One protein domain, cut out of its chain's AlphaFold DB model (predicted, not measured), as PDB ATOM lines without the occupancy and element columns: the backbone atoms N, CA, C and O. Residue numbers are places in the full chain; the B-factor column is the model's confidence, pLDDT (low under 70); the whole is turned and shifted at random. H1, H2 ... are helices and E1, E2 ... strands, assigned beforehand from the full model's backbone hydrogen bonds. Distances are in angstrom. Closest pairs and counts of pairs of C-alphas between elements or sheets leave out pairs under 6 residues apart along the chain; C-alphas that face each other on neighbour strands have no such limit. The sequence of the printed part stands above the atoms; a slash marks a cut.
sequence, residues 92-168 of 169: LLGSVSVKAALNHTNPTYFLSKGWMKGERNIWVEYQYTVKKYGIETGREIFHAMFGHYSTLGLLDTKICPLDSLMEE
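AT A GLANCE: This is residues 92 to 168 of the 169 residues of a protein of Blautia producta (UniProt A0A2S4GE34). A V-shaped helical hairpin, H3 and H4, reaches away from a short ribbon of two parallel strands, E1 and E2, with its open end toward the ribbon and its closed end farthest out. H1 lies on the other side of the ribbon, near where E1 begins, and the small helices H2 and H5 lie beyond the ends of the strands. The printed part has 77 residues with five named helices and two named strands, in the order H1, E1, H2, H3, H4, E2, H5, and its class is mostly helix. The sheet has the order E1, E2 and is parallel. The whole is loose, with a radius of gyration of the C-alphas of 14.5 A, and spans 39 by 29 by 17 A.

IN THESE COORDINATES: H1 is residues 96 to 105, 14.6 A long, and begins at C-alpha 96 at (28.053, -16.779, -45.479). E1 is residues 108 to 111, 9.4 A long, and H2 is residues 113 to 116, 5.3 A long. H3, residues 122 to 133, measures 16.1 A, and H4, residues 135 to 146, measures 16.0 A; C-alpha 133 is at (58.491, -7.221, -31.451). E2 is residues 151 to 154, 9.8 A long. H5, residues 163 to 166, is 5.2 A long and ends at C-alpha 166 at (42.988, -33.198, -32.257).

HOW THE PARTS SIT: E1 and E2 are parallel neighbours, with 26 degrees between their directions. The C-alphas of 108 and 151 face each other at 4.6 A; N 109 and O 151, 2.9 A apart, and N 111 and O 153, 2.8 A apart, are within hydrogen-bond range. With H2, H3 and H4 between them, these strands form a strand-helix-strand unit, two parallel neighbour strands joined through helices. The closest C-alphas of H1 and E1 are those of Leu 102 and Thr 108, 7.4 A apart. E1 and H4 are only just apart, at 8.1 A. H3 and H4 touch and form a helical hairpin, at a steep tilt of 42 degrees, opposite ways; their closest C-alphas, of Val 130 and Gly 138, are 4.6 A apart. H2 and H5 are close but not clearly touching, with the C-alphas of Lys 113 and Leu 165 at 6.6 A. H1 is apart from H3 and from H5. In H1, H3 and H4 every O i to N i+4 pair is within hydrogen-bond range; H2 and H5 are too short for such a pair.

THE WHOLE: The two C-alphas farthest apart are those of Glu 136 and Ile 159, at 39.8 A. The printed part has no cut. The link from E2 to H5, with 8 residues, is short, and the other links are tight. The mean pLDDT of the printed part is 89.3, and residues 164 to 168 are under 70.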
ATOM      1  N   LEU A  92      33.238 -23.962 -46.868       95.69
ATOM      2  CA  LEU A  92      33.137 -25.221 -46.120       95.69
ATOM      3  C   LEU A  92      31.869 -25.303 -45.260       95.69
ATOM      4  O   LEU A  92      31.247 -26.356 -45.174       95.69
ATOM      5  N   LEU A  93      31.455 -24.188 -44.655       95.12
ATOM      6  CA  LEU A  93      30.201 -24.089 -43.900       95.12
ATOM      7  C   LEU A  93      28.952 -24.076 -44.802       95.12
ATOM      8  O   LEU A  93      27.829 -24.131 -44.302       95.12
ATOM      9  N   GLY A  94      29.129 -23.958 -46.120       93.81
ATOM     10  CA  GLY A  94      28.061 -23.945 -47.117       93.81
ATOM     11  C   GLY A  94      27.306 -22.619 -47.255       93.81
ATOM     12  O   GLY A  94      26.476 -22.493 -48.154       93.81
ATOM     13  N   SER A  95      27.559 -21.616 -46.405       93.88
ATOM     14  CA  SER A  95      26.945 -20.289 -46.537       93.88
ATOM     15  C   SER A  95      27.617 -19.218 -45.674       93.88
ATOM     16  O   SER A  95      27.921 -19.430 -44.498       93.88
ATOM     17  N   VAL A  96      27.694 -18.000 -46.222       96.31
ATOM     18  CA  VAL A  96      28.053 -16.779 -45.479       96.31
ATOM     19  C   VAL A  96      27.071 -16.515 -44.331       96.31
ATOM     20  O   VAL A  96      27.482 -16.117 -43.244       96.31
ATOM     21  N   SER A  97      25.772 -16.771 -44.533       96.19
ATOM     22  CA  SER A  97      24.758 -16.553 -43.492       96.19
ATOM     23  C   SER A  97      24.884 -17.544 -42.335       96.19
ATOM     24  O   SER A  97      24.652 -17.165 -41.190       96.19
ATOM     25  N   VAL A  98      25.297 -18.786 -42.612       94.94
ATOM     26  CA  VAL A  98      25.557 -19.801 -41.579       94.94
ATOM     27  C   VAL A  98      26.756 -19.379 -40.735       94.94
ATOM     28  O   VAL A  98      26.642 -19.329 -39.511       94.94
ATOM     29  N   LYS A  99      27.867 -18.979 -41.372       95.44
ATOM     30  CA  LYS A  99      29.039 -18.442 -40.662       95.44
ATOM     31  C   LYS A  99      28.673 -17.231 -39.797       95.44
ATOM     32  O   LYS A  99      29.065 -17.164 -38.635       95.44
ATOM     33  N   ALA A 100      27.889 -16.295 -40.337       95.06
ATOM     34  CA  ALA A 100      27.442 -15.110 -39.607       95.06
ATOM     35  C   ALA A 100      26.555 -15.457 -38.399       95.06
ATOM     36  O   ALA A 100      26.746 -14.891 -37.326       95.06
ATOM     37  N   ALA A 101      25.624 -16.405 -38.547       94.75
ATOM     38  CA  ALA A 101      24.763 -16.851 -37.454       94.75
ATOM     39  C   ALA A 101      25.557 -17.531 -36.328       94.75
ATOM     40  O   ALA A 101      25.309 -17.246 -35.157       94.75
ATOM     41  N   LEU A 102      26.537 -18.374 -36.675       92.50
ATOM     42  CA  LEU A 102      27.449 -18.990 -35.704       92.50
ATOM     43  C   LEU A 102      28.262 -17.930 -34.955       92.50
ATOM     44  O   LEU A 102      28.323 -17.968 -33.734       92.50
ATOM     45  N   ASN A 103      28.820 -16.952 -35.672       91.69
ATOM     46  CA  ASN A 103      29.600 -15.873 -35.063       91.69
ATOM     47  C   ASN A 103      28.767 -14.916 -34.206       91.69
ATOM     48  O   ASN A 103      29.292 -14.337 -33.259       91.69
ATOM     49  N   HIS A 104      27.484 -14.742 -34.522       91.94
ATOM     50  CA  HIS A 104      26.581 -13.919 -33.725       91.94
ATOM     51  C   HIS A 104      26.308 -14.540 -32.349       91.94
ATOM     52  O   HIS A 104      26.187 -13.818 -31.362       91.94
ATOM     53  N   THR A 105      26.175 -15.866 -32.269       88.75
ATOM     54  CA  THR A 105      25.937 -16.565 -30.996       88.75
ATOM     55  C   THR A 105      27.233 -16.848 -30.248       88.75
ATOM     56  O   THR A 105      27.274 -16.681 -29.034       88.75
ATOM     57  N   ASN A 106      28.285 -17.225 -30.974       90.88
ATOM     58  CA  ASN A 106      29.604 -17.550 -30.451       90.88
ATOM     59  C   ASN A 106      30.667 -16.924 -31.360       90.88
ATOM     60  O   ASN A 106      30.949 -17.492 -32.417       90.88
ATOM     61  N   PRO A 107      31.285 -15.792 -30.986       93.75
ATOM     62  CA  PRO A 107      32.409 -15.228 -31.727       93.75
ATOM     63  C   PRO A 107      33.524 -16.268 -31.915       93.75
ATOM     64  O   PRO A 107      34.280 -16.566 -30.987       93.75
ATOM     65  N   THR A 108      33.596 -16.855 -33.112       94.44
ATOM     66  CA  THR A 108      34.362 -18.077 -33.368       94.44
ATOM     67  C   THR A 108      35.503 -17.816 -34.337       94.44
ATOM     68  O   THR A 108      35.312 -17.294 -35.437       94.44
ATOM     69  N   TYR A 109      36.702 -18.226 -33.936       92.50
ATOM     70  CA  TYR A 109      37.833 -18.364 -34.837       92.50
ATOM     71  C   TYR A 109      37.806 -19.773 -35.432       92.50
ATOM     72  O   TYR A 109      37.932 -20.758 -34.703       92.50
ATOM     73  N   PHE A 110      37.572 -19.883 -36.739       93.19
ATOM     74  CA  PHE A 110      37.404 -21.176 -37.402       93.19
ATOM     75  C   PHE A 110      38.731 -21.737 -37.906       93.19
ATOM     76  O   PHE A 110      39.512 -21.026 -38.534       93.19
ATOM     77  N   LEU A 111      38.930 -23.034 -37.691       91.19
ATOM     78  CA  LEU A 111      40.055 -23.821 -38.178       91.19
ATOM     79  C   LEU A 111      39.555 -24.943 -39.086       91.19
ATOM     80  O   LEU A 111      38.475 -25.487 -38.878       91.19
ATOM     81  N   SER A 112      40.371 -25.345 -40.054       90.38
ATOM     82  CA  SER A 112      40.210 -26.603 -40.787       90.38
ATOM     83  C   SER A 112      41.537 -27.353 -40.816       90.38
ATOM     84  O   SER A 112      42.596 -26.762 -40.588       90.38
ATOM     85  N   LYS A 113      41.505 -28.645 -41.151       88.69
ATOM     86  CA  LYS A 113      42.715 -29.462 -41.316       88.69
ATOM     87  C   LYS A 113      43.744 -28.818 -42.242       88.69
ATOM     88  O   LYS A 113      44.900 -28.644 -41.865       88.69
ATOM     89  N   GLY A 114      43.309 -28.441 -43.445       89.62
ATOM     90  CA  GLY A 114      44.185 -27.823 -44.437       89.62
ATOM     91  C   GLY A 114      44.764 -26.490 -43.963       89.62
ATOM     92  O   GLY A 114      45.892 -26.158 -44.316       89.62
ATOM     93  N   TRP A 115      44.036 -25.758 -43.115       88.00
ATOM     94  CA  TRP A 115      44.535 -24.513 -42.541       88.00
ATOM     95  C   TRP A 115      45.630 -24.772 -41.498       88.00
ATOM     96  O   TRP A 115      46.660 -24.103 -41.512       88.00
ATOM     97  N   MET A 116      45.453 -25.776 -40.633       85.62
ATOM     98  CA  MET A 116      46.431 -26.118 -39.587       85.62
ATOM     99  C   MET A 116      47.754 -26.614 -40.179       85.62
ATOM    100  O   MET A 116      48.824 -26.225 -39.708       85.62
ATOM    101  N   LYS A 117      47.670 -27.388 -41.269       83.44
ATOM    102  CA  LYS A 117      48.818 -27.848 -42.067       83.44
ATOM    103  C   LYS A 117      49.476 -26.750 -42.907       83.44
ATOM    104  O   LYS A 117      50.566 -26.964 -43.435       83.44
ATOM    105  N   GLY A 118      48.809 -25.610 -43.081       80.06
ATOM    106  CA  GLY A 118      49.296 -24.507 -43.897       80.06
ATOM    107  C   GLY A 118      50.587 -23.898 -43.352       80.06
ATOM    108  O   GLY A 118      50.846 -23.870 -42.151       80.06
ATOM    109  N   GLU A 119      51.386 -23.333 -44.251       76.94
ATOM    110  CA  GLU A 119      52.710 -22.773 -43.974       76.94
ATOM    111  C   GLU A 119      52.709 -21.557 -43.024       76.94
ATOM    112  O   GLU A 119      53.760 -21.154 -42.524       76.94
ATOM    113  N   ARG A 120      51.541 -20.945 -42.789       78.25
ATOM    114  CA  ARG A 120      51.354 -19.674 -42.066       78.25
ATOM    115  C   ARG A 120      50.147 -19.731 -41.117       78.25
ATOM    116  O   ARG A 120      49.227 -18.924 -41.225       78.25
ATOM    117  N   ASN A 121      50.131 -20.707 -40.209       82.06
ATOM    118  CA  ASN A 121      49.084 -20.822 -39.186       82.06
ATOM    119  C   ASN A 121      49.288 -19.835 -38.010       82.06
ATOM    120  O   ASN A 121      50.344 -19.212 -37.866       82.06
ATOM    121  N   ILE A 122      48.273 -19.700 -37.147       86.25
ATOM    122  CA  ILE A 122      48.262 -18.738 -36.023       86.25
ATOM    123  C   ILE A 122      49.454 -18.906 -35.074       86.25
ATOM    124  O   ILE A 122      49.962 -17.915 -34.551       86.25
ATOM    125  N   TRP A 123      49.930 -20.136 -34.871       86.75
ATOM    126  CA  TRP A 123      51.055 -20.405 -33.982       86.75
ATOM    127  C   TRP A 123      52.375 -19.914 -34.579       86.75
ATOM    128  O   TRP A 123      53.148 -19.233 -33.902       86.75
ATOM    129  N   VAL A 124      52.602 -20.183 -35.867       87.25
ATOM    130  CA  VAL A 124      53.770 -19.678 -36.601       87.25
ATOM    131  C   VAL A 124      53.778 -18.147 -36.617       87.25
ATOM    132  O   VAL A 124      54.813 -17.528 -36.352       87.25
ATOM    133  N   GLU A 125      52.622 -17.519 -36.852       89.06
ATOM    134  CA  GLU A 125      52.495 -16.059 -36.827       89.06
ATOM    135  C   GLU A 125      52.746 -15.473 -35.431       89.06
ATOM    136  O   GLU A 125      53.382 -14.420 -35.306       89.06
ATOM    137  N   TYR A 126      52.326 -16.167 -34.368       92.00
ATOM    138  CA  TYR A 126      52.603 -15.756 -32.992       92.00
ATOM    139  C   TYR A 126      54.100 -15.774 -32.703       92.00
ATOM    140  O   TYR A 126      54.666 -14.773 -32.258       92.00
ATOM    141  N   GLN A 127      54.766 -16.884 -33.025       93.25
ATOM    142  CA  GLN A 127      56.209 -17.028 -32.849       93.25
ATOM    143  C   GLN A 127      56.987 -15.966 -33.636       93.25
ATOM    144  O   GLN A 127      57.917 -15.355 -33.102       93.25
ATOM    145  N   TYR A 128      56.592 -15.705 -34.884       92.62
ATOM    146  CA  TYR A 128      57.183 -14.650 -35.704       92.62
ATOM    147  C   TYR A 128      57.008 -13.265 -35.066       92.62
ATOM    148  O   TYR A 128      57.970 -12.498 -34.970       92.62
ATOM    149  N   THR A 129      55.804 -12.959 -34.588       94.81
ATOM    150  CA  THR A 129      55.471 -11.660 -33.990       94.81
ATOM    151  C   THR A 129      56.241 -11.430 -32.694       94.81
ATOM    152  O   THR A 129      56.850 -10.374 -32.528       94.81
ATOM    153  N   VAL A 130      56.313 -12.437 -31.819       96.75
ATOM    154  CA  VAL A 130      57.120 -12.393 -30.589       96.75
ATOM    155  C   VAL A 130      58.603 -12.221 -30.908       96.75
ATOM    156  O   VAL A 130      59.274 -11.398 -30.290       96.75
ATOM    157  N   LYS A 131      59.126 -12.944 -31.907       96.94
ATOM    158  CA  LYS A 131      60.522 -12.797 -32.346       96.94
ATOM    159  C   LYS A 131      60.817 -11.386 -32.863       96.94
ATOM    160  O   LYS A 131      61.921 -10.887 -32.660       96.94
ATOM    161  N   LYS A 132      59.860 -10.761 -33.550       97.12
ATOM    162  CA  LYS A 132      60.029  -9.447 -34.177       97.12
ATOM    163  C   LYS A 132      59.872  -8.282 -33.198       97.12
ATOM    164  O   LYS A 132      60.625  -7.319 -33.301       97.12
ATOM    165  N   TYR A 133      58.904  -8.355 -32.289       97.06
ATOM    166  CA  TYR A 133      58.491  -7.221 -31.451       97.06
ATOM    167  C   TYR A 133      58.711  -7.433 -29.947       97.06
ATOM    168  O   TYR A 133      58.439  -6.530 -29.158       97.06
ATOM    169  N   GLY A 134      59.210  -8.602 -29.543       97.75
ATOM    170  CA  GLY A 134      59.313  -8.997 -28.142       97.75
ATOM    171  C   GLY A 134      58.009  -9.596 -27.608       97.75
ATOM    172  O   GLY A 134      56.942  -9.473 -28.210       97.75
ATOM    173  N   ILE A 135      58.103 -10.283 -26.468       97.06
ATOM    174  CA  ILE A 135      56.983 -11.044 -25.897       97.06
ATOM    175  C   ILE A 135      55.832 -10.155 -25.416       97.06
ATOM    176  O   ILE A 135      54.679 -10.531 -25.593       97.06
ATOM    177  N   GLU A 136      56.120  -8.986 -24.844       97.62
ATOM    178  CA  GLU A 136      55.096  -8.066 -24.326       97.62
ATOM    179  C   GLU A 136      54.252  -7.506 -25.477       97.62
ATOM    180  O   GLU A 136      53.077  -7.848 -25.603       97.62
ATOM    181  N   THR A 137      54.886  -6.779 -26.402       97.50
ATOM    182  CA  THR A 137      54.237  -6.243 -27.608       97.50
ATOM    183  C   THR A 137      53.595  -7.341 -28.456       97.50
ATOM    184  O   THR A 137      52.499  -7.172 -28.981       97.50
ATOM    185  N   GLY A 138      54.254  -8.495 -28.605       96.50
ATOM    186  CA  GLY A 138      53.718  -9.605 -29.390       96.50
ATOM    187  C   GLY A 138      52.410 -10.153 -28.819       96.50
ATOM    188  O   GLY A 138      51.484 -10.445 -29.577       96.50
ATOM    189  N   ARG A 139      52.296 -10.231 -27.487       95.38
ATOM    190  CA  ARG A 139      51.049 -10.614 -26.812       95.38
ATOM    191  C   ARG A 139      49.968  -9.555 -26.968       95.38
ATOM    192  O   ARG A 139      48.823  -9.929 -27.187       95.38
ATOM    193  N   GLU A 140      50.310  -8.270 -26.897       97.06
ATOM    194  CA  GLU A 140      49.354  -7.178 -27.132       97.06
ATOM    195  C   GLU A 140      48.795  -7.206 -28.558       97.06
ATOM    196  O   GLU A 140      47.583  -7.120 -28.739       97.06
ATOM    197  N   ILE A 141      49.654  -7.415 -29.564       96.25
ATOM    198  CA  ILE A 141      49.241  -7.560 -30.967       96.25
ATOM    199  C   ILE A 141      48.257  -8.724 -31.116       96.25
ATOM    200  O   ILE A 141      47.176  -8.552 -31.677       96.25
ATOM    201  N   PHE A 142      48.593  -9.900 -30.581       94.38
ATOM    202  CA  PHE A 142      47.718 -11.071 -30.676       94.38
ATOM    203  C   PHE A 142      46.420 -10.900 -29.888       94.38
ATOM    204  O   PHE A 142      45.364 -11.331 -30.347       94.38
ATOM    205  N   HIS A 143      46.469 -10.232 -28.737       94.12
ATOM    206  CA  HIS A 143      45.269  -9.894 -27.986       94.12
ATOM    207  C   HIS A 143      44.369  -8.929 -28.764       94.12
ATOM    208  O   HIS A 143      43.163  -9.135 -28.808       94.12
ATOM    209  N   ALA A 144      44.930  -7.926 -29.441       95.31
ATOM    210  CA  ALA A 144      44.159  -7.018 -30.286       95.31
ATOM    211  C   ALA A 144      43.548  -7.730 -31.506       95.31
ATOM    212  O   ALA A 144      42.405  -7.460 -31.866       95.31
ATOM    213  N   MET A 145      44.285  -8.658 -32.128       92.69
ATOM    214  CA  MET A 145      43.805  -9.421 -33.286       92.69
ATOM    215  C   MET A 145      42.702 -10.418 -32.923       92.69
ATOM    216  O   MET A 145      41.733 -10.553 -33.667       92.69
ATOM    217  N   PHE A 146      42.856 -11.133 -31.804       92.06
ATOM    218  CA  PHE A 146      42.023 -12.296 -31.493       92.06
ATOM    219  C   PHE A 146      41.151 -12.150 -30.243       92.06
ATOM    220  O   PHE A 146      40.309 -13.008 -29.997       92.06
ATOM    221  N   GLY A 147      41.297 -11.079 -29.460       91.94
ATOM    222  CA  GLY A 147      40.634 -10.907 -28.159       91.94
ATOM    223  C   GLY A 147      39.108 -10.811 -28.209       91.94
ATOM    224  O   GLY A 147      38.457 -10.923 -27.175       91.94
ATOM    225  N   HIS A 148      38.527 -10.634 -29.398       92.06
ATOM    226  CA  HIS A 148      37.080 -10.663 -29.614       92.06
ATOM    227  C   HIS A 148      36.535 -12.045 -29.998       92.06
ATOM    228  O   HIS A 148      35.319 -12.208 -30.060       92.06
ATOM    229  N   TYR A 149      37.397 -13.039 -30.226       93.69
ATOM    230  CA  TYR A 149      36.976 -14.428 -30.375       93.69
ATOM    231  C   TYR A 149      36.934 -15.095 -29.000       93.69
ATOM    232  O   TYR A 149      37.926 -15.128 -28.277       93.69
ATOM    233  N   SER A 150      35.779 -15.651 -28.641       92.25
ATOM    234  CA  SER A 150      35.576 -16.403 -27.397       92.25
ATOM    235  C   SER A 150      35.600 -17.915 -27.610       92.25
ATOM    236  O   SER A 150      35.519 -18.682 -26.653       92.25
ATOM    237  N   THR A 151      35.648 -18.356 -28.866       93.25
ATOM    238  CA  THR A 151      35.502 -19.760 -29.245       93.25
ATOM    239  C   THR A 151      36.475 -20.108 -30.362       93.25
ATOM    240  O   THR A 151      36.670 -19.331 -31.296       93.25
ATOM    241  N   LEU A 152      37.068 -21.298 -30.277       91.25
ATOM    242  CA  LEU A 152      37.820 -21.913 -31.363       91.25
ATOM    243  C   LEU A 152      36.942 -23.000 -31.991       91.25
ATOM    244  O   LEU A 152      36.482 -23.897 -31.289       91.25
ATOM    245  N   GLY A 153      36.671 -22.896 -33.289       91.69
ATOM    246  CA  GLY A 153      35.786 -23.811 -34.007       91.69
ATOM    247  C   GLY A 153      36.559 -24.646 -35.012       91.69
ATOM    248  O   GLY A 153      36.962 -24.130 -36.047       91.69
ATOM    249  N   LEU A 154      36.737 -25.937 -34.744       91.12
ATOM    250  CA  LEU A 154      37.313 -26.863 -35.717       91.12
ATOM    251  C   LEU A 154      36.219 -27.359 -36.674       91.12
ATOM    252  O   LEU A 154      35.224 -27.941 -36.244       91.12
ATOM    253  N   LEU A 155      36.396 -27.112 -37.969       91.81
ATOM    254  CA  LEU A 155      35.493 -27.576 -39.014       91.81
ATOM    255  C   LEU A 155      35.737 -29.055 -39.308       91.81
ATOM    256  O   LEU A 155      36.806 -29.440 -39.781       91.81
ATOM    257  N   ASP A 156      34.707 -29.862 -39.076       91.25
ATOM    258  CA  ASP A 156      34.691 -31.281 -39.409       91.25
ATOM    259  C   ASP A 156      33.990 -31.505 -40.755       91.25
ATOM    260  O   ASP A 156      32.759 -31.507 -40.848       91.25
ATOM    261  N   THR A 157      34.788 -31.700 -41.804       91.06
ATOM    262  CA  THR A 157      34.312 -31.970 -43.169       91.06
ATOM    263  C   THR A 157      33.927 -33.434 -43.392       91.06
ATOM    264  O   THR A 157      33.489 -33.786 -44.485       91.06
ATOM    265  N   LYS A 158      34.053 -34.294 -42.368       89.69
ATOM    266  CA  LYS A 158      33.746 -35.737 -42.387       89.69
ATOM    267  C   LYS A 158      34.585 -36.581 -43.352       89.69
ATOM    268  O   LYS A 158      34.317 -37.769 -43.505       89.69
ATOM    269  N   ILE A 159      35.616 -36.000 -43.963       88.62
ATOM    270  CA  ILE A 159      36.522 -36.702 -44.888       88.62
ATOM    271  C   ILE A 159      37.625 -37.458 -44.138       88.62
ATOM    272  O   ILE A 159      38.107 -38.487 -44.605       88.62
ATOM    273  N   CYS A 160      38.009 -36.983 -42.953       77.81
ATOM    274  CA  CYS A 160      39.021 -37.601 -42.103       77.81
ATOM    275  C   CYS A 160      38.511 -37.662 -40.651       77.81
ATOM    276  O   CYS A 160      37.784 -36.752 -40.249       77.81
ATOM    277  N   PRO A 161      38.850 -38.699 -39.856       78.56
ATOM    278  CA  PRO A 161      38.418 -38.784 -38.462       78.56
ATOM    279  C   PRO A 161      38.869 -37.575 -37.638       78.56
ATOM    280  O   PRO A 161      40.040 -37.199 -37.682       78.56
ATOM    281  N   LEU A 162      37.958 -37.005 -36.849       72.12
ATOM    282  CA  LEU A 162      38.223 -35.817 -36.031       72.12
ATOM    283  C   LEU A 162      39.361 -36.031 -35.021       72.12
ATOM    284  O   LEU A 162      40.136 -35.115 -34.775       72.12
ATOM    285  N   ASP A 163      39.508 -37.247 -34.497       71.56
ATOM    286  CA  ASP A 163      40.564 -37.583 -33.533       71.56
ATOM    287  C   ASP A 163      41.965 -37.346 -34.119       71.56
ATOM    288  O   ASP A 163      42.846 -36.828 -33.437       71.56
ATOM    289  N   SER A 164      42.140 -37.599 -35.422       69.88
ATOM    290  CA  SER A 164      43.402 -37.320 -36.122       69.88
ATOM    291  C   SER A 164      43.722 -35.826 -36.234       69.88
ATOM    292  O   SER A 164      44.868 -35.463 -36.471       69.88
ATOM    293  N   LEU A 165      42.724 -34.952 -36.063       65.19
ATOM    294  CA  LEU A 165      42.907 -33.502 -36.062       65.19
ATOM    295  C   LEU A 165      43.260 -32.959 -34.688       65.19
ATOM    296  O   LEU A 165      43.968 -31.963 -34.600       65.19
ATOM    297  N   MET A 166      42.761 -33.609 -33.637       63.62
ATOM    298  CA  MET A 166      42.988 -33.198 -32.257       63.62
ATOM    299  C   MET A 166      44.398 -33.543 -31.767       63.62
ATOM    300  O   MET A 166      44.922 -32.839 -30.912       63.62
ATOM    301  N   GLU A 167      45.021 -34.593 -32.309       60.06
ATOM    302  CA  GLU A 167      46.414 -34.951 -31.997       60.06
ATOM    303  C   GLU A 167      47.443 -33.963 -32.591       60.06
ATOM    304  O   GLU A 167      48.578 -33.908 -32.119       60.06
ATOM    305  N   GLU A 168      47.054 -33.172 -33.602       55.66
ATOM    306  CA  GLU A 168      47.913 -32.200 -34.304       55.66
ATOM    307  C   GLU A 168      47.728 -30.738 -33.826       55.66
ATOM    308  O   GLU A 168      48.472 -29.855 -34.266       55.66
TER     309      GLU A 168